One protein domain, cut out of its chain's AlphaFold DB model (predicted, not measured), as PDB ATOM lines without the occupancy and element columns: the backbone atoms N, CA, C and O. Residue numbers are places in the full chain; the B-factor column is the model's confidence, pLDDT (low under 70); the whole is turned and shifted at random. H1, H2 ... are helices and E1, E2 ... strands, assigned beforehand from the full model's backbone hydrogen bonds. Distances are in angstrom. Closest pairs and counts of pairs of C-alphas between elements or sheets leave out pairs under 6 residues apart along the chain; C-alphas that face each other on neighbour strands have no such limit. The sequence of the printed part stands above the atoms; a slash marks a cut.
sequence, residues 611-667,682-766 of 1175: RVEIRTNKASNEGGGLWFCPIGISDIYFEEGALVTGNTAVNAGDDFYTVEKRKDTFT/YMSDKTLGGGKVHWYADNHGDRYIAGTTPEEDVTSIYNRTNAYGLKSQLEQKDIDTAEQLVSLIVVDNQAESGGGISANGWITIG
ATOM      1  N   ARG A 611      31.795 -28.534   9.548       89.62
ATOM      2  CA  ARG A 611      32.029 -29.911  10.023       89.62
ATOM      3  C   ARG A 611      31.347 -30.947   9.120       89.62
ATOM      4  O   ARG A 611      30.647 -31.840   9.597       89.62
ATOM      5  N   VAL A 612      31.533 -30.765   7.815       95.38
ATOM      6  CA  VAL A 612      30.924 -31.596   6.778       95.38
ATOM      7  C   VAL A 612      31.868 -32.716   6.352       95.38
ATOM      8  O   VAL A 612      33.061 -32.491   6.154       95.38
ATOM      9  N   GLU A 613      31.335 -33.915   6.177       96.75
ATOM     10  CA  GLU A 613      31.977 -34.981   5.416       96.75
ATOM     11  C   GLU A 613      31.393 -35.025   4.005       96.75
ATOM     12  O   GLU A 613      30.179 -35.056   3.841       96.75
ATOM     13  N   ILE A 614      32.244 -35.038   2.983       97.75
ATOM     14  CA  ILE A 614      31.849 -35.157   1.578       97.75
ATOM     15  C   ILE A 614      32.558 -36.374   1.006       97.75
ATOM     16  O   ILE A 614      33.745 -36.302   0.663       97.75
ATOM     17  N   ARG A 615      31.845 -37.496   0.902       96.88
ATOM     18  CA  ARG A 615      32.465 -38.749   0.476       96.88
ATOM     19  C   ARG A 615      31.662 -39.553  -0.523       96.88
ATOM     20  O   ARG A 615      30.447 -39.444  -0.584       96.88
ATOM     21  N   THR A 616      32.382 -40.346  -1.314       97.38
ATOM     22  CA  THR A 616      31.833 -41.344  -2.255       97.38
ATOM     23  C   THR A 616      30.814 -40.817  -3.275       97.38
ATOM     24  O   THR A 616      30.188 -41.592  -4.000       97.38
ATOM     25  N   ASN A 617      30.714 -39.496  -3.425       98.69
ATOM     26  CA  ASN A 617      29.885 -38.860  -4.436       98.69
ATOM     27  C   ASN A 617      30.503 -39.047  -5.831       98.69
ATOM     28  O   ASN A 617      31.723 -39.199  -5.983       98.69
ATOM     29  N   LYS A 618      29.656 -39.045  -6.864       98.38
ATOM     30  CA  LYS A 618      30.045 -39.388  -8.236       98.38
ATOM     31  C   LYS A 618      29.651 -38.297  -9.224       98.38
ATOM     32  O   LYS A 618      28.495 -37.889  -9.283       98.38
ATOM     33  N   ALA A 619      30.602 -37.876 -10.049       97.56
ATOM     34  CA  ALA A 619      30.358 -37.001 -11.188       97.56
ATOM     35  C   ALA A 619      30.584 -37.755 -12.505       97.56
ATOM     36  O   ALA A 619      31.640 -38.357 -12.716       97.56
ATOM     37  N   SER A 620      29.617 -37.706 -13.423       96.44
ATOM     38  CA  SER A 620      29.776 -38.312 -14.755       96.44
ATOM     39  C   SER A 620      30.660 -37.484 -15.699       96.44
ATOM     40  O   SER A 620      31.049 -37.977 -16.758       96.44
ATOM     41  N   ASN A 621      31.037 -36.269 -15.291       93.56
ATOM     42  CA  ASN A 621      32.021 -35.413 -15.939       93.56
ATOM     43  C   ASN A 621      33.125 -34.988 -14.946       93.56
ATOM     44  O   ASN A 621      34.203 -35.583 -14.949       93.56
ATOM     45  N   GLU A 622      32.879 -33.997 -14.082       93.88
ATOM     46  CA  GLU A 622      33.929 -33.341 -13.282       93.88
ATOM     47  C   GLU A 622      33.490 -33.034 -11.842       93.88
ATOM     48  O   GLU A 622      32.329 -32.714 -11.596       93.88
ATOM     49  N   GLY A 623      34.423 -33.046 -10.884       93.25
ATOM     50  CA  GLY A 623      34.135 -32.629  -9.506       93.25
ATOM     51  C   GLY A 623      33.247 -33.624  -8.766       93.25
ATOM     52  O   GLY A 623      32.087 -33.330  -8.512       93.25
ATOM     53  N   GLY A 624      33.741 -34.813  -8.427       95.81
ATOM     54  CA  GLY A 624      32.932 -35.820  -7.726       95.81
ATOM     55  C   GLY A 624      32.432 -35.316  -6.369       95.81
ATOM     56  O   GLY A 624      31.236 -35.359  -6.094       95.81
ATOM     57  N   GLY A 625      33.338 -34.783  -5.546       96.50
ATOM     58  CA  GLY A 625      33.013 -34.177  -4.253       96.50
ATOM     59  C   GLY A 625      32.508 -32.743  -4.397       96.50
ATOM     60  O   GLY A 625      31.344 -32.458  -4.124       96.50
ATOM     61  N   LEU A 626      33.397 -31.845  -4.827       93.94
ATOM     62  CA  LEU A 626      33.148 -30.412  -4.966       93.94
ATOM     63  C   LEU A 626      33.351 -29.939  -6.410       93.94
ATOM     64  O   LEU A 626      34.359 -30.276  -7.029       93.94
ATOM     65  N   TRP A 627      32.459 -29.086  -6.917       93.00
ATOM     66  CA  TRP A 627      32.608 -28.459  -8.237       93.00
ATOM     67  C   TRP A 627      32.291 -26.958  -8.230       93.00
ATOM     68  O   TRP A 627      31.272 -26.530  -7.688       93.00
ATOM     69  N   PHE A 628      33.133 -26.150  -8.882       87.38
ATOM     70  CA  PHE A 628      32.965 -24.697  -8.973       87.38
ATOM     71  C   PHE A 628      33.061 -24.174 -10.409       87.38
ATOM     72  O   PHE A 628      34.061 -24.360 -11.108       87.38
ATOM     73  N   CYS A 629      32.037 -23.429 -10.814       80.44
ATOM     74  CA  CYS A 629      31.980 -22.682 -12.073       80.44
ATOM     75  C   CYS A 629      32.912 -21.449 -12.047       80.44
ATOM     76  O   CYS A 629      33.301 -21.008 -10.961       80.44
ATOM     77  N   PRO A 630      33.264 -20.824 -13.197       71.50
ATOM     78  CA  PRO A 630      34.206 -19.696 -13.227       71.50
ATOM     79  C   PRO A 630      33.807 -18.467 -12.400       71.50
ATOM     80  O   PRO A 630      34.674 -17.668 -12.040       71.50
ATOM     81  N   ILE A 631      32.508 -18.295 -12.129       67.25
ATOM     82  CA  ILE A 631      31.967 -17.215 -11.287       67.25
ATOM     83  C   ILE A 631      31.715 -17.650  -9.834       67.25
ATOM     84  O   ILE A 631      31.457 -16.793  -8.992       67.25
ATOM     85  N   GLY A 632      31.816 -18.950  -9.540       66.69
ATOM     86  CA  GLY A 632      31.567 -19.513  -8.217       66.69
ATOM     87  C   GLY A 632      32.619 -19.078  -7.207       66.69
ATOM     88  O   GLY A 632      33.824 -19.266  -7.409       66.69
ATOM     89  N   ILE A 633      32.164 -18.515  -6.093       71.06
ATOM     90  CA  ILE A 633      33.002 -18.082  -4.975       71.06
ATOM     91  C   ILE A 633      33.012 -19.203  -3.936       71.06
ATOM     92  O   ILE A 633      32.003 -19.853  -3.678       71.06
ATOM     93  N   SER A 634      34.169 -19.468  -3.350       73.75
ATOM     94  CA  SER A 634      34.298 -20.490  -2.324       73.75
ATOM     95  C   SER A 634      35.284 -20.030  -1.275       73.75
ATOM     96  O   SER A 634      36.369 -19.603  -1.650       73.75
ATOM     97  N   ASP A 635      34.893 -20.131  -0.006       74.94
ATOM     98  CA  ASP A 635      35.747 -19.975   1.170       74.94
ATOM     99  C   ASP A 635      35.702 -21.294   1.943       74.94
ATOM    100  O   ASP A 635      34.759 -21.577   2.682       74.94
ATOM    101  N   ILE A 636      36.686 -22.157   1.717       77.06
ATOM    102  CA  ILE A 636      36.711 -23.503   2.294       77.06
ATOM    103  C   ILE A 636      37.839 -23.558   3.316       77.06
ATOM    104  O   ILE A 636      38.989 -23.309   2.983       77.06
ATOM    105  N   TYR A 637      37.524 -23.880   4.564       77.44
ATOM    106  CA  TYR A 637      38.492 -23.970   5.654       77.44
ATOM    107  C   TYR A 637      38.560 -25.412   6.154       77.44
ATOM    108  O   TYR A 637      37.912 -25.756   7.138       77.44
ATOM    109  N   PHE A 638      39.310 -26.274   5.463       74.69
ATOM    110  CA  PHE A 638      39.292 -27.725   5.706       74.69
ATOM    111  C   PHE A 638      39.594 -28.116   7.164       74.69
ATOM    112  O   PHE A 638      38.860 -28.938   7.703       74.69
ATOM    113  N   GLU A 639      40.566 -27.477   7.831       71.44
ATOM    114  CA  GLU A 639      40.939 -27.767   9.235       71.44
ATOM    115  C   GLU A 639      39.772 -27.724  10.240       71.44
ATOM    116  O   GLU A 639      39.731 -28.516  11.184       71.44
ATOM    117  N   GLU A 640      38.804 -26.827  10.034       68.12
ATOM    118  CA  GLU A 640      37.619 -26.674  10.895       68.12
ATOM    119  C   GLU A 640      36.298 -26.925  10.149       68.12
ATOM    120  O   GLU A 640      35.209 -26.687  10.682       68.12
ATOM    121  N   GLY A 641      36.379 -27.369   8.897       75.81
ATOM    122  CA  GLY A 641      35.280 -27.254   7.952       75.81
ATOM    123  C   GLY A 641      34.892 -28.547   7.278       75.81
ATOM    124  O   GLY A 641      33.697 -28.836   7.261       75.81
ATOM    125  N   ALA A 642      35.851 -29.299   6.730       88.44
ATOM    126  CA  ALA A 642      35.529 -30.391   5.818       88.44
ATOM    127  C   ALA A 642      36.503 -31.570   5.858       88.44
ATOM    128  O   ALA A 642      37.726 -31.401   5.812       88.44
ATOM    129  N   LEU A 643      35.924 -32.765   5.824       92.50
ATOM    130  CA  LEU A 643      36.562 -34.001   5.395       92.50
ATOM    131  C   LEU A 643      36.042 -34.320   3.989       92.50
ATOM    132  O   LEU A 643      34.837 -34.429   3.799       92.50
ATOM    133  N   VAL A 644      36.921 -34.437   2.995       93.38
ATOM    134  CA  VAL A 644      36.529 -34.779   1.617       93.38
ATOM    135  C   VAL A 644      37.337 -35.990   1.203       93.38
ATOM    136  O   VAL A 644      38.559 -35.901   1.216       93.38
ATOM    137  N   THR A 645      36.690 -37.119   0.908       91.88
ATOM    138  CA  THR A 645      37.383 -38.393   0.654       91.88
ATOM    139  C   THR A 645      36.610 -39.293  -0.310       91.88
ATOM    140  O   THR A 645      35.389 -39.285  -0.371       91.88
ATOM    141  N   GLY A 646      37.316 -40.138  -1.066       91.69
ATOM    142  CA  GLY A 646      36.687 -41.242  -1.807       91.69
ATOM    143  C   GLY A 646      35.672 -40.862  -2.897       91.69
ATOM    144  O   GLY A 646      34.992 -41.752  -3.400       91.69
ATOM    145  N   ASN A 647      35.549 -39.586  -3.269       96.94
ATOM    146  CA  ASN A 647      34.678 -39.165  -4.363       96.94
ATOM    147  C   ASN A 647      35.310 -39.528  -5.717       96.94
ATOM    148  O   ASN A 647      36.513 -39.787  -5.792       96.94
ATOM    149  N   THR A 648      34.499 -39.573  -6.778       95.38
ATOM    150  CA  THR A 648      34.955 -39.976  -8.121       95.38
ATOM    151  C   THR A 648      34.362 -39.104  -9.224       95.38
ATOM    152  O   THR A 648      33.191 -38.730  -9.170       95.38
ATOM    153  N   ALA A 649      35.152 -38.816 -10.253       95.06
ATOM    154  CA  ALA A 649      34.739 -38.115 -11.461       95.06
ATOM    155  C   ALA A 649      35.244 -38.846 -12.712       95.06
ATOM    156  O   ALA A 649      36.361 -39.363 -12.755       95.06
ATOM    157  N   VAL A 650      34.449 -38.884 -13.784       93.19
ATOM    158  CA  VAL A 650      34.855 -39.593 -15.015       93.19
ATOM    159  C   VAL A 650      35.989 -38.887 -15.752       93.19
ATOM    160  O   VAL A 650      36.834 -39.585 -16.305       93.19
ATOM    161  N   ASN A 651      36.061 -37.551 -15.746       90.25
ATOM    162  CA  ASN A 651      37.049 -36.794 -16.523       90.25
ATOM    163  C   ASN A 651      38.123 -36.098 -15.678       90.25
ATOM    164  O   ASN A 651      39.306 -36.261 -15.988       90.25
ATOM    165  N   ALA A 652      37.749 -35.352 -14.634       91.12
ATOM    166  CA  ALA A 652      38.708 -34.648 -13.778       91.12
ATOM    167  C   ALA A 652      38.129 -34.271 -12.406       91.12
ATOM    168  O   ALA A 652      36.934 -34.013 -12.267       91.12
ATOM    169  N   GLY A 653      39.010 -34.169 -11.410       89.69
ATOM    170  CA  GLY A 653      38.702 -33.675 -10.075       89.69
ATOM    171  C   GLY A 653      37.752 -34.577  -9.307       89.69
ATOM    172  O   GLY A 653      36.611 -34.210  -9.051       89.69
ATOM    173  N   ASP A 654      38.225 -35.752  -8.917       93.44
ATOM    174  CA  ASP A 654      37.489 -36.683  -8.066       93.44
ATOM    175  C   ASP A 654      36.926 -36.011  -6.802       93.44
ATOM    176  O   ASP A 654      35.726 -36.082  -6.556       93.44
ATOM    177  N   ASP A 655      37.749 -35.302  -6.023       92.62
ATOM    178  CA  ASP A 655      37.308 -34.672  -4.768       92.62
ATOM    179  C   ASP A 655      37.000 -33.183  -4.924       92.62
ATOM    180  O   ASP A 655      36.125 -32.651  -4.240       92.62
ATOM    181  N   PHE A 656      37.702 -32.504  -5.825       90.75
ATOM    182  CA  PHE A 656      37.530 -31.078  -6.056       90.75
ATOM    183  C   PHE A 656      37.789 -30.741  -7.517       90.75
ATOM    184  O   PHE A 656      38.803 -31.155  -8.076       90.75
ATOM    185  N   TYR A 657      36.924 -29.926  -8.115       89.69
ATOM    186  CA  TYR A 657      37.138 -29.358  -9.435       89.69
ATOM    187  C   TYR A 657      36.730 -27.884  -9.500       89.69
ATOM    188  O   TYR A 657      35.692 -27.476  -8.982       89.69
ATOM    189  N   THR A 658      37.525 -27.075 -10.192       84.81
ATOM    190  CA  THR A 658      37.161 -25.706 -10.580       84.81
ATOM    191  C   THR A 658      37.435 -25.498 -12.059       84.81
ATOM    192  O   THR A 658      38.496 -25.865 -12.563       84.81
ATOM    193  N   VAL A 659      36.503 -24.830 -12.733       81.44
ATOM    194  CA  VAL A 659      36.612 -24.481 -14.154       81.44
ATOM    195  C   VAL A 659      37.532 -23.264 -14.343       81.44
ATOM    196  O   VAL A 659      37.573 -22.362 -13.501       81.44
ATOM    197  N   GLU A 660      38.266 -23.212 -15.459       72.75
ATOM    198  CA  GLU A 660      39.148 -22.090 -15.815       72.75
ATOM    199  C   GLU A 660      38.365 -20.785 -16.053       72.75
ATOM    200  O   GLU A 660      37.335 -20.753 -16.734       72.75
ATOM    201  N   LYS A 661      38.903 -19.665 -15.552       62.62
ATOM    202  CA  LYS A 661      38.337 -18.328 -15.758       62.62
ATOM    203  C   LYS A 661      38.861 -17.730 -17.066       62.62
ATOM    204  O   LYS A 661      39.965 -17.190 -17.123       62.62
ATOM    205  N   ARG A 662      38.057 -17.773 -18.132       54.19
ATOM    206  CA  ARG A 662      38.393 -17.109 -19.406       54.19
ATOM    207  C   ARG A 662      38.469 -15.583 -19.222       54.19
ATOM    208  O   ARG A 662      37.520 -14.964 -18.740       54.19
ATOM    209  N   LYS A 663      39.595 -14.969 -19.615       47.59
ATOM    210  CA  LYS A 663      39.914 -13.531 -19.422       47.59
ATOM    211  C   LYS A 663      38.985 -12.560 -20.170       47.59
ATOM    212  O   LYS A 663      39.043 -11.358 -19.938       47.59
ATOM    213  N   ASP A 664      38.167 -13.071 -21.075       39.59
ATOM    214  CA  ASP A 664      37.538 -12.350 -22.180       39.59
ATOM    215  C   ASP A 664      36.018 -12.575 -22.297       39.59
ATOM    216  O   ASP A 664      35.397 -12.014 -23.197       39.59
ATOM    217  N   THR A 665      35.388 -13.352 -21.403       38.91
ATOM    218  CA  THR A 665      33.977 -13.778 -21.582       38.91
ATOM    219  C   THR A 665      33.022 -13.549 -20.411       38.91
ATOM    220  O   THR A 665      31.821 -13.697 -20.609       38.91
ATOM    221  N   PHE A 666      33.481 -13.106 -19.238       43.38
ATOM    222  CA  PHE A 666      32.583 -12.827 -18.107       43.38
ATOM    223  C   PHE A 666      32.667 -11.364 -17.663       43.38
ATOM    224  O   PHE A 666      33.200 -11.037 -16.609       43.38
ATOM    225  N   THR A 667      32.122 -10.463 -18.484       36.38
ATOM    226  CA  THR A 667      31.552  -9.207 -17.981       36.38
ATOM    227  C   THR A 667      30.091  -9.478 -17.659       36.38
ATOM    228  O   THR A 667      29.215  -9.240 -18.490       36.38
ATOM    229  N   TYR A 682      40.962 -21.503  -0.134       62.06
ATOM    230  CA  TYR A 682      41.987 -21.901   0.836       62.06
ATOM    231  C   TYR A 682      42.015 -23.433   0.922       62.06
ATOM    232  O   TYR A 682      41.029 -24.065   1.282       62.06
ATOM    233  N   MET A 683      43.135 -24.056   0.560       67.00
ATOM    234  CA  MET A 683      43.340 -25.496   0.761       67.00
ATOM    235  C   MET A 683      44.503 -25.674   1.722       67.00
ATOM    236  O   MET A 683      45.647 -25.403   1.354       67.00
ATOM    237  N   SER A 684      44.206 -26.066   2.961       66.25
ATOM    238  CA  SER A 684      45.218 -26.457   3.940       66.25
ATOM    239  C   SER A 684      45.724 -27.869   3.652       66.25
ATOM    240  O   SER A 684      44.992 -28.718   3.140       66.25
ATOM    241  N   ASP A 685      46.954 -28.146   4.078       73.94
ATOM    242  CA  ASP A 685      47.530 -29.495   4.154       73.94
ATOM    243  C   ASP A 685      46.977 -30.300   5.341       73.94
ATOM    244  O   ASP A 685      47.503 -31.358   5.694       73.94
ATOM    245  N   LYS A 686      45.907 -29.805   5.973       80.44
ATOM    246  CA  LYS A 686      45.204 -30.460   7.069       80.44
ATOM    247  C   LYS A 686      43.692 -30.480   6.859       80.44
ATOM    248  O   LYS A 686      43.114 -29.509   6.368       80.44
ATOM    249  N   THR A 687      43.076 -31.594   7.242       85.56
ATOM    250  CA  THR A 687      41.626 -31.834   7.218       85.56
ATOM    251  C   THR A 687      40.980 -31.509   8.565       85.56
ATOM    252  O   THR A 687      41.668 -31.115   9.512       85.56
ATOM    253  N   LEU A 688      39.663 -31.692   8.660       85.38
ATOM    254  CA  LEU A 688      38.892 -31.547   9.886       85.38
ATOM    255  C   LEU A 688      39.547 -32.332  11.035       85.38
ATOM    256  O   LEU A 688      39.814 -33.522  10.918       85.38
ATOM    257  N   GLY A 689      39.844 -31.663  12.150       80.25
ATOM    258  CA  GLY A 689      40.541 -32.294  13.284       80.25
ATOM    259  C   GLY A 689      42.072 -32.288  13.190       80.25
ATOM    260  O   GLY A 689      42.740 -32.770  14.102       80.25
ATOM    261  N   GLY A 690      42.641 -31.688  12.140       82.06
ATOM    262  CA  GLY A 690      44.072 -31.393  12.025       82.06
ATOM    263  C   GLY A 690      44.938 -32.526  11.464       82.06
ATOM    264  O   GLY A 690      46.163 -32.394  11.463       82.06
ATOM    265  N   GLY A 691      44.332 -33.619  10.992       85.12
ATOM    266  CA  GLY A 691      45.030 -34.700  10.290       85.12
ATOM    267  C   GLY A 691      45.611 -34.228   8.957       85.12
ATOM    268  O   GLY A 691      45.062 -33.311   8.346       85.12
ATOM    269  N   LYS A 692      46.722 -34.813   8.499       85.31
ATOM    270  CA  LYS A 692      47.410 -34.322   7.295       85.31
ATOM    271  C   LYS A 692      46.691 -34.810   6.035       85.31
ATOM    272  O   LYS A 692      46.468 -36.007   5.879       85.31
ATOM    273  N   VAL A 693      46.385 -33.895   5.118       86.12
ATOM    274  CA  VAL A 693      45.856 -34.208   3.786       86.12
ATOM    275  C   VAL A 693      46.877 -33.858   2.717       86.12
ATOM    276  O   VAL A 693      47.478 -32.785   2.728       86.12
ATOM    277  N   HIS A 694      47.066 -34.792   1.795       85.88
ATOM    278  CA  HIS A 694      47.827 -34.593   0.574       85.88
ATOM    279  C   HIS A 694      46.866 -34.337  -0.581       85.88
ATOM    280  O   HIS A 694      45.888 -35.071  -0.744       85.88
ATOM    281  N   TRP A 695      47.148 -33.308  -1.375       85.12
ATOM    282  CA  TRP A 695      46.327 -32.931  -2.517       85.12
ATOM    283  C   TRP A 695      47.108 -33.164  -3.799       85.12
ATOM    284  O   TRP A 695      48.173 -32.593  -4.019       85.12
ATOM    285  N   TYR A 696      46.558 -33.983  -4.683       85.31
ATOM    286  CA  TYR A 696      47.198 -34.327  -5.944       85.31
ATOM    287  C   TYR A 696      46.434 -33.758  -7.114       85.31
ATOM    288  O   TYR A 696      45.205 -33.699  -7.086       85.31
ATOM    289  N   ALA A 697      47.171 -33.377  -8.155       85.69
ATOM    290  CA  ALA A 697      46.568 -33.079  -9.439       85.69
ATOM    291  C   ALA A 697      45.787 -34.309  -9.925       85.69
ATOM    292  O   ALA A 697      46.287 -35.432  -9.909       85.69
ATOM    293  N   ASP A 698      44.546 -34.062 -10.320       86.19
ATOM    294  CA  ASP A 698      43.658 -35.018 -10.964       86.19
ATOM    295  C   ASP A 698      42.954 -34.320 -12.136       86.19
ATOM    296  O   ASP A 698      41.737 -34.139 -12.178       86.19
ATOM    297  N   ASN A 699      43.773 -33.817 -13.060       80.06
ATOM    298  CA  ASN A 699      43.349 -33.068 -14.242       80.06
ATOM    299  C   ASN A 699      43.422 -33.939 -15.500       80.06
ATOM    300  O   ASN A 699      44.028 -35.010 -15.500       80.06
ATOM    301  N   HIS A 700      42.860 -33.454 -16.612       69.12
ATOM    302  CA  HIS A 700      42.966 -34.113 -17.916       69.12
ATOM    303  C   HIS A 700      44.417 -34.518 -18.254       69.12
ATOM    304  O   HIS A 700      45.240 -33.671 -18.588       69.12
ATOM    305  N   GLY A 701      44.702 -35.826 -18.215       67.62
ATOM    306  CA  GLY A 701      46.013 -36.412 -18.539       67.62
ATOM    307  C   GLY A 701      46.935 -36.676 -17.341       67.62
ATOM    308  O   GLY A 701      47.768 -37.573 -17.435       67.62
ATOM    309  N   ASP A 702      46.713 -35.998 -16.214       74.06
ATOM    310  CA  ASP A 702      47.519 -36.064 -14.986       74.06
ATOM    311  C   ASP A 702      46.646 -36.555 -13.822       74.06
ATOM    312  O   ASP A 702      46.448 -35.854 -12.832       74.06
ATOM    313  N   ARG A 703      46.033 -37.732 -13.987       77.56
ATOM    314  CA  ARG A 703      45.087 -38.288 -13.007       77.56
ATOM    315  C   ARG A 703      45.809 -38.992 -11.873       77.56
ATOM    316  O   ARG A 703      46.783 -39.712 -12.112       77.56
ATOM    317  N   TYR A 704      45.295 -38.844 -10.656       79.69
ATOM    318  CA  TYR A 704      45.817 -39.584  -9.513       79.69
ATOM    319  C   TYR A 704      45.609 -41.091  -9.724       79.69
ATOM    320  O   TYR A 704      44.501 -41.555  -9.994       79.69
ATOM    321  N   ILE A 705      46.682 -41.874  -9.586       75.69
ATOM    322  CA  ILE A 705      46.633 -43.336  -9.668       75.69
ATOM    323  C   ILE A 705      46.883 -43.891  -8.268       75.69
ATOM    324  O   ILE A 705      47.951 -43.697  -7.693       75.69
ATOM    325  N   ALA A 706      45.910 -44.621  -7.725       71.56
ATOM    326  CA  ALA A 706      46.039 -45.224  -6.404       71.56
ATOM    327  C   ALA A 706      47.312 -46.090  -6.296       71.56
ATOM    328  O   ALA A 706      47.564 -46.967  -7.124       71.56
ATOM    329  N   GLY A 707      48.112 -45.849  -5.255       67.06
ATOM    330  CA  GLY A 707      49.337 -46.603  -4.974       67.06
ATOM    331  C   GLY A 707      50.599 -46.118  -5.698       67.06
ATOM    332  O   GLY A 707      51.668 -46.683  -5.460       67.06
ATOM    333  N   THR A 708      50.525 -45.078  -6.537       65.75
ATOM    334  CA  THR A 708      51.723 -44.382  -7.032       65.75
ATOM    335  C   THR A 708      52.099 -43.241  -6.087       65.75
ATOM    336  O   THR A 708      51.247 -42.668  -5.414       65.75
ATOM    337  N   THR A 709      53.397 -42.942  -5.974       57.84
ATOM    338  CA  THR A 709      53.879 -41.772  -5.228       57.84
ATOM    339  C   THR A 709      53.914 -40.585  -6.184       57.84
ATOM    340  O   THR A 709      54.654 -40.655  -7.167       57.84
ATOM    341  N   PRO A 710      53.130 -39.526  -5.949       57.91
ATOM    342  CA  PRO A 710      53.102 -38.380  -6.851       57.91
ATOM    343  C   PRO A 710      54.422 -37.612  -6.797       57.91
ATOM    344  O   PRO A 710      55.098 -37.604  -5.767       57.91
ATOM    345  N   GLU A 711      54.813 -36.999  -7.915       60.59
ATOM    346  CA  GLU A 711      56.080 -36.264  -8.002       60.59
ATOM    347  C   GLU A 711      56.060 -34.989  -7.139       60.59
ATOM    348  O   GLU A 711      57.081 -34.658  -6.535       60.59
ATOM    349  N   GLU A 712      54.902 -34.321  -7.016       68.12
ATOM    350  CA  GLU A 712      54.708 -33.093  -6.229       68.12
ATOM    351  C   GLU A 712      53.300 -33.029  -5.589       68.12
ATOM    352  O   GLU A 712      52.318 -33.500  -6.164       68.12
ATOM    353  N   ASP A 713      53.213 -32.451  -4.386       74.44
ATOM    354  CA  ASP A 713      51.983 -32.245  -3.598       74.44
ATOM    355  C   ASP A 713      51.484 -30.799  -3.765       74.44
ATOM    356  O   ASP A 713      52.275 -29.848  -3.704       74.44
ATOM    357  N   VAL A 714      50.176 -30.606  -3.954       73.75
ATOM    358  CA  VAL A 714      49.553 -29.280  -4.061       73.75
ATOM    359  C   VAL A 714      49.382 -28.707  -2.657       73.75
ATOM    360  O   VAL A 714      48.351 -28.840  -2.009       73.75
ATOM    361  N   THR A 715      50.431 -28.041  -2.180       59.91
ATOM    362  CA  THR A 715      50.497 -27.533  -0.797       59.91
ATOM    363  C   THR A 715      49.545 -26.374  -0.490       59.91
ATOM    364  O   THR A 715      49.257 -26.129   0.676       59.91
ATOM    365  N   SER A 716      49.101 -25.622  -1.505       62.22
ATOM    366  CA  SER A 716      48.043 -24.609  -1.390       62.22
ATOM    367  C   SER A 716      47.691 -24.008  -2.755       62.22
ATOM    368  O   SER A 716      48.549 -23.860  -3.626       62.22
ATOM    369  N   ILE A 717      46.429 -23.619  -2.929       61.22
ATOM    370  CA  ILE A 717      45.962 -22.809  -4.058       61.22
ATOM    371  C   ILE A 717      45.540 -21.466  -3.477       61.22
ATOM    372  O   ILE A 717      44.925 -21.424  -2.424       61.22
ATOM    373  N   TYR A 718      45.892 -20.363  -4.129       57.59
ATOM    374  CA  TYR A 718      45.391 -19.033  -3.793       57.59
ATOM    375  C   TYR A 718      45.112 -18.302  -5.098       57.59
ATOM    376  O   TYR A 718      45.895 -18.421  -6.037       57.59
ATOM    377  N   ASN A 719      44.046 -17.498  -5.139       53.50
ATOM    378  CA  ASN A 719      43.815 -16.532  -6.215       53.50
ATOM    379  C   ASN A 719      43.674 -17.192  -7.617       53.50
ATOM    380  O   ASN A 719      44.605 -17.244  -8.417       53.50
ATOM    381  N   ARG A 720      42.480 -17.730  -7.905       58.09
ATOM    382  CA  ARG A 720      42.176 -18.569  -9.082       58.09
ATOM    383  C   ARG A 720      42.291 -17.837 -10.431       58.09
ATOM    384  O   ARG A 720      41.517 -16.921 -10.702       58.09
ATOM    385  N   THR A 721      43.156 -18.325 -11.327       55.88
ATOM    386  CA  THR A 721      43.085 -18.022 -12.776       55.88
ATOM    387  C   THR A 721      42.936 -19.256 -13.668       55.88
ATOM    388  O   THR A 721      42.378 -19.129 -14.753       55.88
ATOM    389  N   ASN A 722      43.383 -20.432 -13.214       65.69
ATOM    390  CA  ASN A 722      43.401 -21.678 -13.991       65.69
ATOM    391  C   ASN A 722      42.392 -22.699 -13.435       65.69
ATOM    392  O   ASN A 722      41.965 -22.575 -12.285       65.69
ATOM    393  N   ALA A 723      42.034 -23.705 -14.240       77.31
ATOM    394  CA  ALA A 723      41.284 -24.868 -13.764       77.31
ATOM    395  C   ALA A 723      42.143 -25.747 -12.838       77.31
ATOM    396  O   ALA A 723      43.346 -25.891 -13.067       77.31
ATOM    397  N   TYR A 724      41.511 -26.353 -11.830       81.19
ATOM    398  CA  TYR A 724      42.138 -27.329 -10.932       81.19
ATOM    399  C   TYR A 724      41.160 -28.453 -10.596       81.19
ATOM    400  O   TYR A 724      40.167 -28.222  -9.914       81.19
ATOM    401  N   GLY A 725      41.478 -29.658 -11.042       88.62
ATOM    402  CA  GLY A 725      40.956 -30.935 -10.585       88.62
ATOM    403  C   GLY A 725      41.941 -31.568  -9.616       88.62
ATOM    404  O   GLY A 725      43.139 -31.634  -9.908       88.62
ATOM    405  N   LEU A 726      41.450 -31.974  -8.447       88.75
ATOM    406  CA  LEU A 726      42.261 -32.496  -7.361       88.75
ATOM    407  C   LEU A 726      41.661 -33.756  -6.741       88.75
ATOM    408  O   LEU A 726      40.439 -33.899  -6.618       88.75
ATOM    409  N   LYS A 727      42.564 -34.612  -6.260       89.88
ATOM    410  CA  LYS A 727      42.278 -35.755  -5.395       89.88
ATOM    411  C   LYS A 727      42.914 -35.540  -4.027       89.88
ATOM    412  O   LYS A 727      44.079 -35.162  -3.935       89.88
ATOM    413  N   SER A 728      42.163 -35.827  -2.977       89.38
ATOM    414  CA  SER A 728      42.654 -35.902  -1.604       89.38
ATOM    415  C   SER A 728      43.162 -37.313  -1.271       89.38
ATOM    416  O   SER A 728      42.579 -38.325  -1.688       89.38
ATOM    417  N   GLN A 729      44.236 -37.389  -0.486       87.38
ATOM    418  CA  GLN A 729      44.719 -38.616   0.147       87.38
ATOM    419  C   GLN A 729      45.079 -38.341   1.608       87.38
ATOM    420  O   GLN A 729      45.813 -37.400   1.912       87.38
ATOM    421  N   LEU A 730      44.594 -39.196   2.506       88.81
ATOM    422  CA  LEU A 730      44.827 -39.106   3.947       88.81
ATOM    423  C   LEU A 730      45.174 -40.483   4.524       88.81
ATOM    424  O   LEU A 730      44.895 -41.515   3.910       88.81
ATOM    425  N   GLU A 731      45.775 -40.503   5.714       89.56
ATOM    426  CA  GLU A 731      45.907 -41.732   6.501       89.56
ATOM    427  C   GLU A 731      44.566 -42.096   7.152       89.56
ATOM    428  O   GLU A 731      43.860 -41.220   7.647       89.56
ATOM    429  N   GLN A 732      44.243 -43.391   7.240       91.44
ATOM    430  CA  GLN A 732      42.971 -43.848   7.822       91.44
ATOM    431  C   GLN A 732      42.733 -43.305   9.240       91.44
ATOM    432  O   GLN A 732      41.645 -42.849   9.544       91.44
ATOM    433  N   LYS A 733      43.773 -43.243  10.083       92.31
ATOM    434  CA  LYS A 733      43.659 -42.706  11.452       92.31
ATOM    435  C   LYS A 733      43.169 -41.245  11.493       92.31
ATOM    436  O   LYS A 733      42.544 -40.825  12.465       92.31
ATOM    437  N   ASP A 734      43.527 -40.461  10.473       91.50
ATOM    438  CA  ASP A 734      43.196 -39.042  10.372       91.50
ATOM    439  C   ASP A 734      41.752 -38.890   9.871       91.50
ATOM    440  O   ASP A 734      41.038 -38.016  10.356       91.50
ATOM    441  N   ILE A 735      41.306 -39.796   8.989       92.06
ATOM    442  CA  ILE A 735      39.898 -39.952   8.590       92.06
ATOM    443  C   ILE A 735      39.048 -40.304   9.817       92.06
ATOM    444  O   ILE A 735      38.139 -39.551  10.147       92.06
ATOM    445  N   ASP A 736      39.416 -41.347  10.569       91.44
ATOM    446  CA  ASP A 736      38.678 -41.790  11.763       91.44
ATOM    447  C   ASP A 736      38.560 -40.670  12.823       91.44
ATOM    448  O   ASP A 736      37.578 -40.575  13.559       91.44
ATOM    449  N   THR A 737      39.579 -39.806  12.925       90.62
ATOM    450  CA  THR A 737      39.574 -38.646  13.835       90.62
ATOM    451  C   THR A 737      38.652 -37.538  13.325       90.62
ATOM    452  O   THR A 737      37.941 -36.913  14.112       90.62
ATOM    453  N   ALA A 738      38.671 -37.282  12.018       91.31
ATOM    454  CA  ALA A 738      37.824 -36.289  11.375       91.31
ATOM    455  C   ALA A 738      36.340 -36.683  11.446       91.31
ATOM    456  O   ALA A 738      35.519 -35.845  11.814       91.31
ATOM    457  N   GLU A 739      36.003 -37.949  11.186       92.56
ATOM    458  CA  GLU A 739      34.635 -38.491  11.236       92.56
ATOM    459  C   GLU A 739      33.974 -38.293  12.609       92.56
ATOM    460  O   GLU A 739      32.809 -37.914  12.688       92.56
ATOM    461  N   GLN A 740      34.726 -38.415  13.710       90.50
ATOM    462  CA  GLN A 740      34.217 -38.134  15.067       90.50
ATOM    463  C   GLN A 740      33.792 -36.675  15.276       90.50
ATOM    464  O   GLN A 740      33.097 -36.349  16.242       90.50
ATOM    465  N   LEU A 741      34.259 -35.771  14.416       91.31
ATOM    466  CA  LEU A 741      33.931 -34.358  14.462       91.31
ATOM    467  C   LEU A 741      32.797 -33.993  13.495       91.31
ATOM    468  O   LEU A 741      32.233 -32.909  13.635       91.31
ATOM    469  N   VAL A 742      32.451 -34.854  12.545       94.62
ATOM    470  CA  VAL A 742      31.445 -34.568  11.521       94.62
ATOM    471  C   VAL A 742      30.063 -34.421  12.153       94.62
ATOM    472  O   VAL A 742      29.679 -35.178  13.040       94.62
ATOM    473  N   SER A 743      29.314 -33.416  11.705       95.62
ATOM    474  CA  SER A 743      27.895 -33.259  12.043       95.62
ATOM    475  C   SER A 743      26.988 -33.331  10.820       95.62
ATOM    476  O   SER A 743      25.825 -33.696  10.964       95.62
ATOM    477  N   LEU A 744      27.507 -33.009   9.631       97.69
ATOM    478  CA  LEU A 744      26.791 -33.054   8.356       97.69
ATOM    479  C   LEU A 744      27.483 -34.032   7.401       97.69
ATOM    480  O   LEU A 744      28.680 -33.902   7.168       97.69
ATOM    481  N   ILE A 745      26.741 -34.956   6.799       98.31
ATOM    482  CA  ILE A 745      27.274 -35.941   5.849       98.31
ATOM    483  C   ILE A 745      26.673 -35.686   4.464       98.31
ATOM    484  O   ILE A 745      25.460 -35.569   4.326       98.31
ATOM    485  N   VAL A 746      27.511 -35.608   3.430       98.75
ATOM    486  CA  VAL A 746      27.119 -35.518   2.016       98.75
ATOM    487  C   VAL A 746      27.734 -36.701   1.276       98.75
ATOM    488  O   VAL A 746      28.934 -36.711   0.982       98.75
ATOM    489  N   VAL A 747      26.919 -37.716   0.998       98.50
ATOM    490  CA  VAL A 747      27.410 -39.053   0.643       98.50
ATOM    491  C   VAL A 747      26.683 -39.684  -0.540       98.50
ATOM    492  O   VAL A 747      25.473 -39.558  -0.684       98.50
ATOM    493  N   ASP A 748      27.416 -40.389  -1.403       98.44
ATOM    494  CA  ASP A 748      26.848 -41.213  -2.485       98.44
ATOM    495  C   ASP A 748      25.891 -40.481  -3.452       98.44
ATOM    496  O   ASP A 748      25.086 -41.109  -4.145       98.44
ATOM    497  N   ASN A 749      25.983 -39.153  -3.538       98.81
ATOM    498  CA  ASN A 749      25.184 -38.354  -4.461       98.81
ATOM    499  C   ASN A 749      25.798 -38.347  -5.868       98.81
ATOM    500  O   ASN A 749      26.999 -38.577  -6.042       98.81
ATOM    501  N   GLN A 750      24.975 -38.083  -6.885       98.50
ATOM    502  CA  GLN A 750      25.359 -38.216  -8.291       98.50
ATOM    503  C   GLN A 750      24.934 -37.009  -9.134       98.50
ATOM    504  O   GLN A 750      23.806 -36.536  -9.020       98.50
ATOM    505  N   ALA A 751      25.821 -36.525 -10.006       97.38
ATOM    506  CA  ALA A 751      25.514 -35.476 -10.986       97.38
ATOM    507  C   ALA A 751      26.384 -35.574 -12.246       97.38
ATOM    508  O   ALA A 751      27.319 -36.376 -12.301       97.38
ATOM    509  N   GLU A 752      26.121 -34.750 -13.265       95.25
ATOM    510  CA  GLU A 752      27.099 -34.543 -14.341       95.25
ATOM    511  C   GLU A 752      28.348 -33.852 -13.792       95.25
ATOM    512  O   GLU A 752      29.452 -34.367 -13.963       95.25
ATOM    513  N   SER A 753      28.180 -32.755 -13.051       93.75
ATOM    514  CA  SER A 753      29.277 -32.067 -12.370       93.75
ATOM    515  C   SER A 753      28.953 -31.775 -10.905       93.75
ATOM    516  O   SER A 753      27.845 -31.353 -10.582       93.75
ATOM    517  N   GLY A 754      29.906 -31.965  -9.993       94.44
ATOM    518  CA  GLY A 754      29.647 -31.748  -8.565       94.44
ATOM    519  C   GLY A 754      28.713 -32.798  -7.983       94.44
ATOM    520  O   GLY A 754      27.590 -32.467  -7.615       94.44
ATOM    521  N   GLY A 755      29.146 -34.057  -7.923       96.50
ATOM    522  CA  GLY A 755      28.322 -35.146  -7.385       96.50
ATOM    523  C   GLY A 755      27.803 -34.828  -5.980       96.50
ATOM    524  O   GLY A 755      26.605 -34.915  -5.733       96.50
ATOM    525  N   GLY A 756      28.690 -34.382  -5.088       98.00
ATOM    526  CA  GLY A 756      28.342 -33.946  -3.736       98.00
ATOM    527  C   GLY A 756      27.768 -32.533  -3.721       98.00
ATOM    528  O   GLY A 756      26.557 -32.342  -3.626       98.00
ATOM    529  N   ILE A 757      28.643 -31.530  -3.803       96.94
ATOM    530  CA  ILE A 757      28.270 -30.113  -3.737       96.94
ATOM    531  C   ILE A 757      28.826 -29.371  -4.950       96.94
ATOM    532  O   ILE A 757      29.983 -29.530  -5.334       96.94
ATOM    533  N   SER A 758      28.014 -28.494  -5.530       93.69
ATOM    534  CA  SER A 758      28.426 -27.619  -6.624       93.69
ATOM    535  C   SER A 758      28.005 -26.172  -6.404       93.69
ATOM    536  O   SER A 758      26.999 -25.892  -5.749       93.69
ATOM    537  N   ALA A 759      28.757 -25.235  -6.985       89.19
ATOM    538  CA  ALA A 759      28.390 -23.827  -6.951       89.19
ATOM    539  C   ALA A 759      28.811 -23.020  -8.178       89.19
ATOM    540  O   ALA A 759      29.976 -22.966  -8.581       89.19
ATOM    541  N   ASN A 760      27.833 -22.266  -8.666       82.19
ATOM    542  CA  ASN A 760      28.025 -21.033  -9.421       82.19
ATOM    543  C   ASN A 760      27.959 -19.800  -8.505       82.19
ATOM    544  O   ASN A 760      28.452 -18.738  -8.878       82.19
ATOM    545  N   GLY A 761      27.308 -19.923  -7.343       75.88
ATOM    546  CA  GLY A 761      27.261 -18.898  -6.300       75.88
ATOM    547  C   GLY A 761      28.399 -19.014  -5.294       75.88
ATOM    548  O   GLY A 761      29.497 -19.458  -5.627       75.88
ATOM    549  N   TRP A 762      28.142 -18.582  -4.064       81.38
ATOM    550  CA  TRP A 762      29.101 -18.573  -2.967       81.38
ATOM    551  C   TRP A 762      28.870 -19.759  -2.024       81.38
ATOM    552  O   TRP A 762      27.758 -19.988  -1.557       81.38
ATOM    553  N   ILE A 763      29.926 -20.502  -1.698       85.31
ATOM    554  CA  ILE A 763      29.934 -21.462  -0.586       85.31
ATOM    555  C   ILE A 763      30.967 -21.060   0.467       85.31
ATOM    556  O   ILE A 763      32.112 -20.767   0.131       85.31
ATOM    557  N   THR A 764      30.594 -21.141   1.742       85.06
ATOM    558  CA  THR A 764      31.533 -21.146   2.866       85.06
ATOM    559  C   THR A 764      31.466 -22.482   3.594       85.06
ATOM    560  O   THR A 764      30.384 -22.912   3.994       85.06
ATOM    561  N   ILE A 765      32.616 -23.131   3.786       86.62
ATOM    562  CA  ILE A 765      32.725 -24.384   4.540       86.62
ATOM    563  C   ILE A 765      33.673 -24.198   5.722       86.62
ATOM    564  O   ILE A 765      34.855 -23.909   5.540       86.62
ATOM    565  N   GLY A 766      33.168 -24.419   6.932       80.50
ATOM    566  CA  GLY A 766      33.907 -24.191   8.169       80.50
ATOM    567  C   GLY A 766      33.961 -22.718   8.560       80.50
ATOM    568  O   GLY A 766      33.269 -21.869   7.999       80.50
TER     569      GLY A 766
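This is residues 611 to 667 and 682 to 766 of the 1175 residues of the protein "Cna B-type domain-containing protein" of Extibacter muris (UniProt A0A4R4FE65). The chain is wound in three stacked turns, a short solenoid: the turn E1 to E4 is in the middle, the turn E9 to E12 stacks on one side of it, and the incomplete turn of E5, residues 648 to 649 and E6 on the other. The hairpin E7 and E8 caps the end beyond E5 and E6, E8 crossing it; H2 packs on E5 at a corner. The printed part has 142 residues with 12 strands and two helices, in the order E1 E2 E3 E4 H1 E5 E6 E7 E8 H2 E9 E10 E11 E12; it is mostly strand, with under half of its residues in named elements. The largest sheet, E7 E8 E6 E3 E11, is mixed; E5 E1 E9, E2 E10 and E4 E12 are parallel. It is compact, with a radius of gyration of the C-alphas of 14.0 A and spans of 45 by 32 by 28 A.

E1, residues 612 to 615, is the inner strand between E5, 642 to 645, and E9, 744 to 747; N 643 and O 612 are 2.9 A apart, N 613 and O 744 2.8 A. E1 runs on into E2, 618 to 622, at 79 degrees. E2 is parallel to E10, 750 to 753, with N 621 and O 752 at 2.8 A, and residues 618 to 619 pair with 648 to 649. E3, 626 to 628, is parallel to E6, 656 to 658, with N 657 and O 626 at 2.8 A, and to E11, 757 to 759, with N 759 and O 627 at 2.9 A. E4, 633 to 636, is parallel to E12, 762 to 765, with N 763 and O 633 at 2.9 A. H1, 638 to 641, only just on the sheet E5 E1 E9 with 5 pairs of C-alphas within 10 A, only grazes it. E8, 724 to 730, is antiparallel to E6, with N 726 and O 656 at 2.8 A, and forms a hairpin with E7, 693 to 697, with N 696 and O 727 at 2.8 A. H2, 732 to 739, is over E5 at a height over the sheet of 10.0 A, slantwise to the strands at 38 degrees on the local plane; the closest C-alphas are those of Leu 643 and Ala 738, 6.5 A. Every O i to N i+4 pair is within hydrogen-bond range in H2; H1 is too short for one.

E1 begins at C-alpha 612 (30.924, -31.596, 6.778). E8 is 19.2 A long, E7 13.3 A and H2 10.5 A. E12 ends at C-alpha 765 (32.725, -24.384, 4.540).

Thr 667 and Lys 733 have the C-alphas farthest apart, 46.2 A. Residues 668 to 681 are not printed; C-alphas 667 and 682 are 25.0 A apart. The link E7 to E8, 26 residues, is long. Mean pLDDT of the printed part is 82.2; residues under 70 include 661 to 667 and 715 to 722.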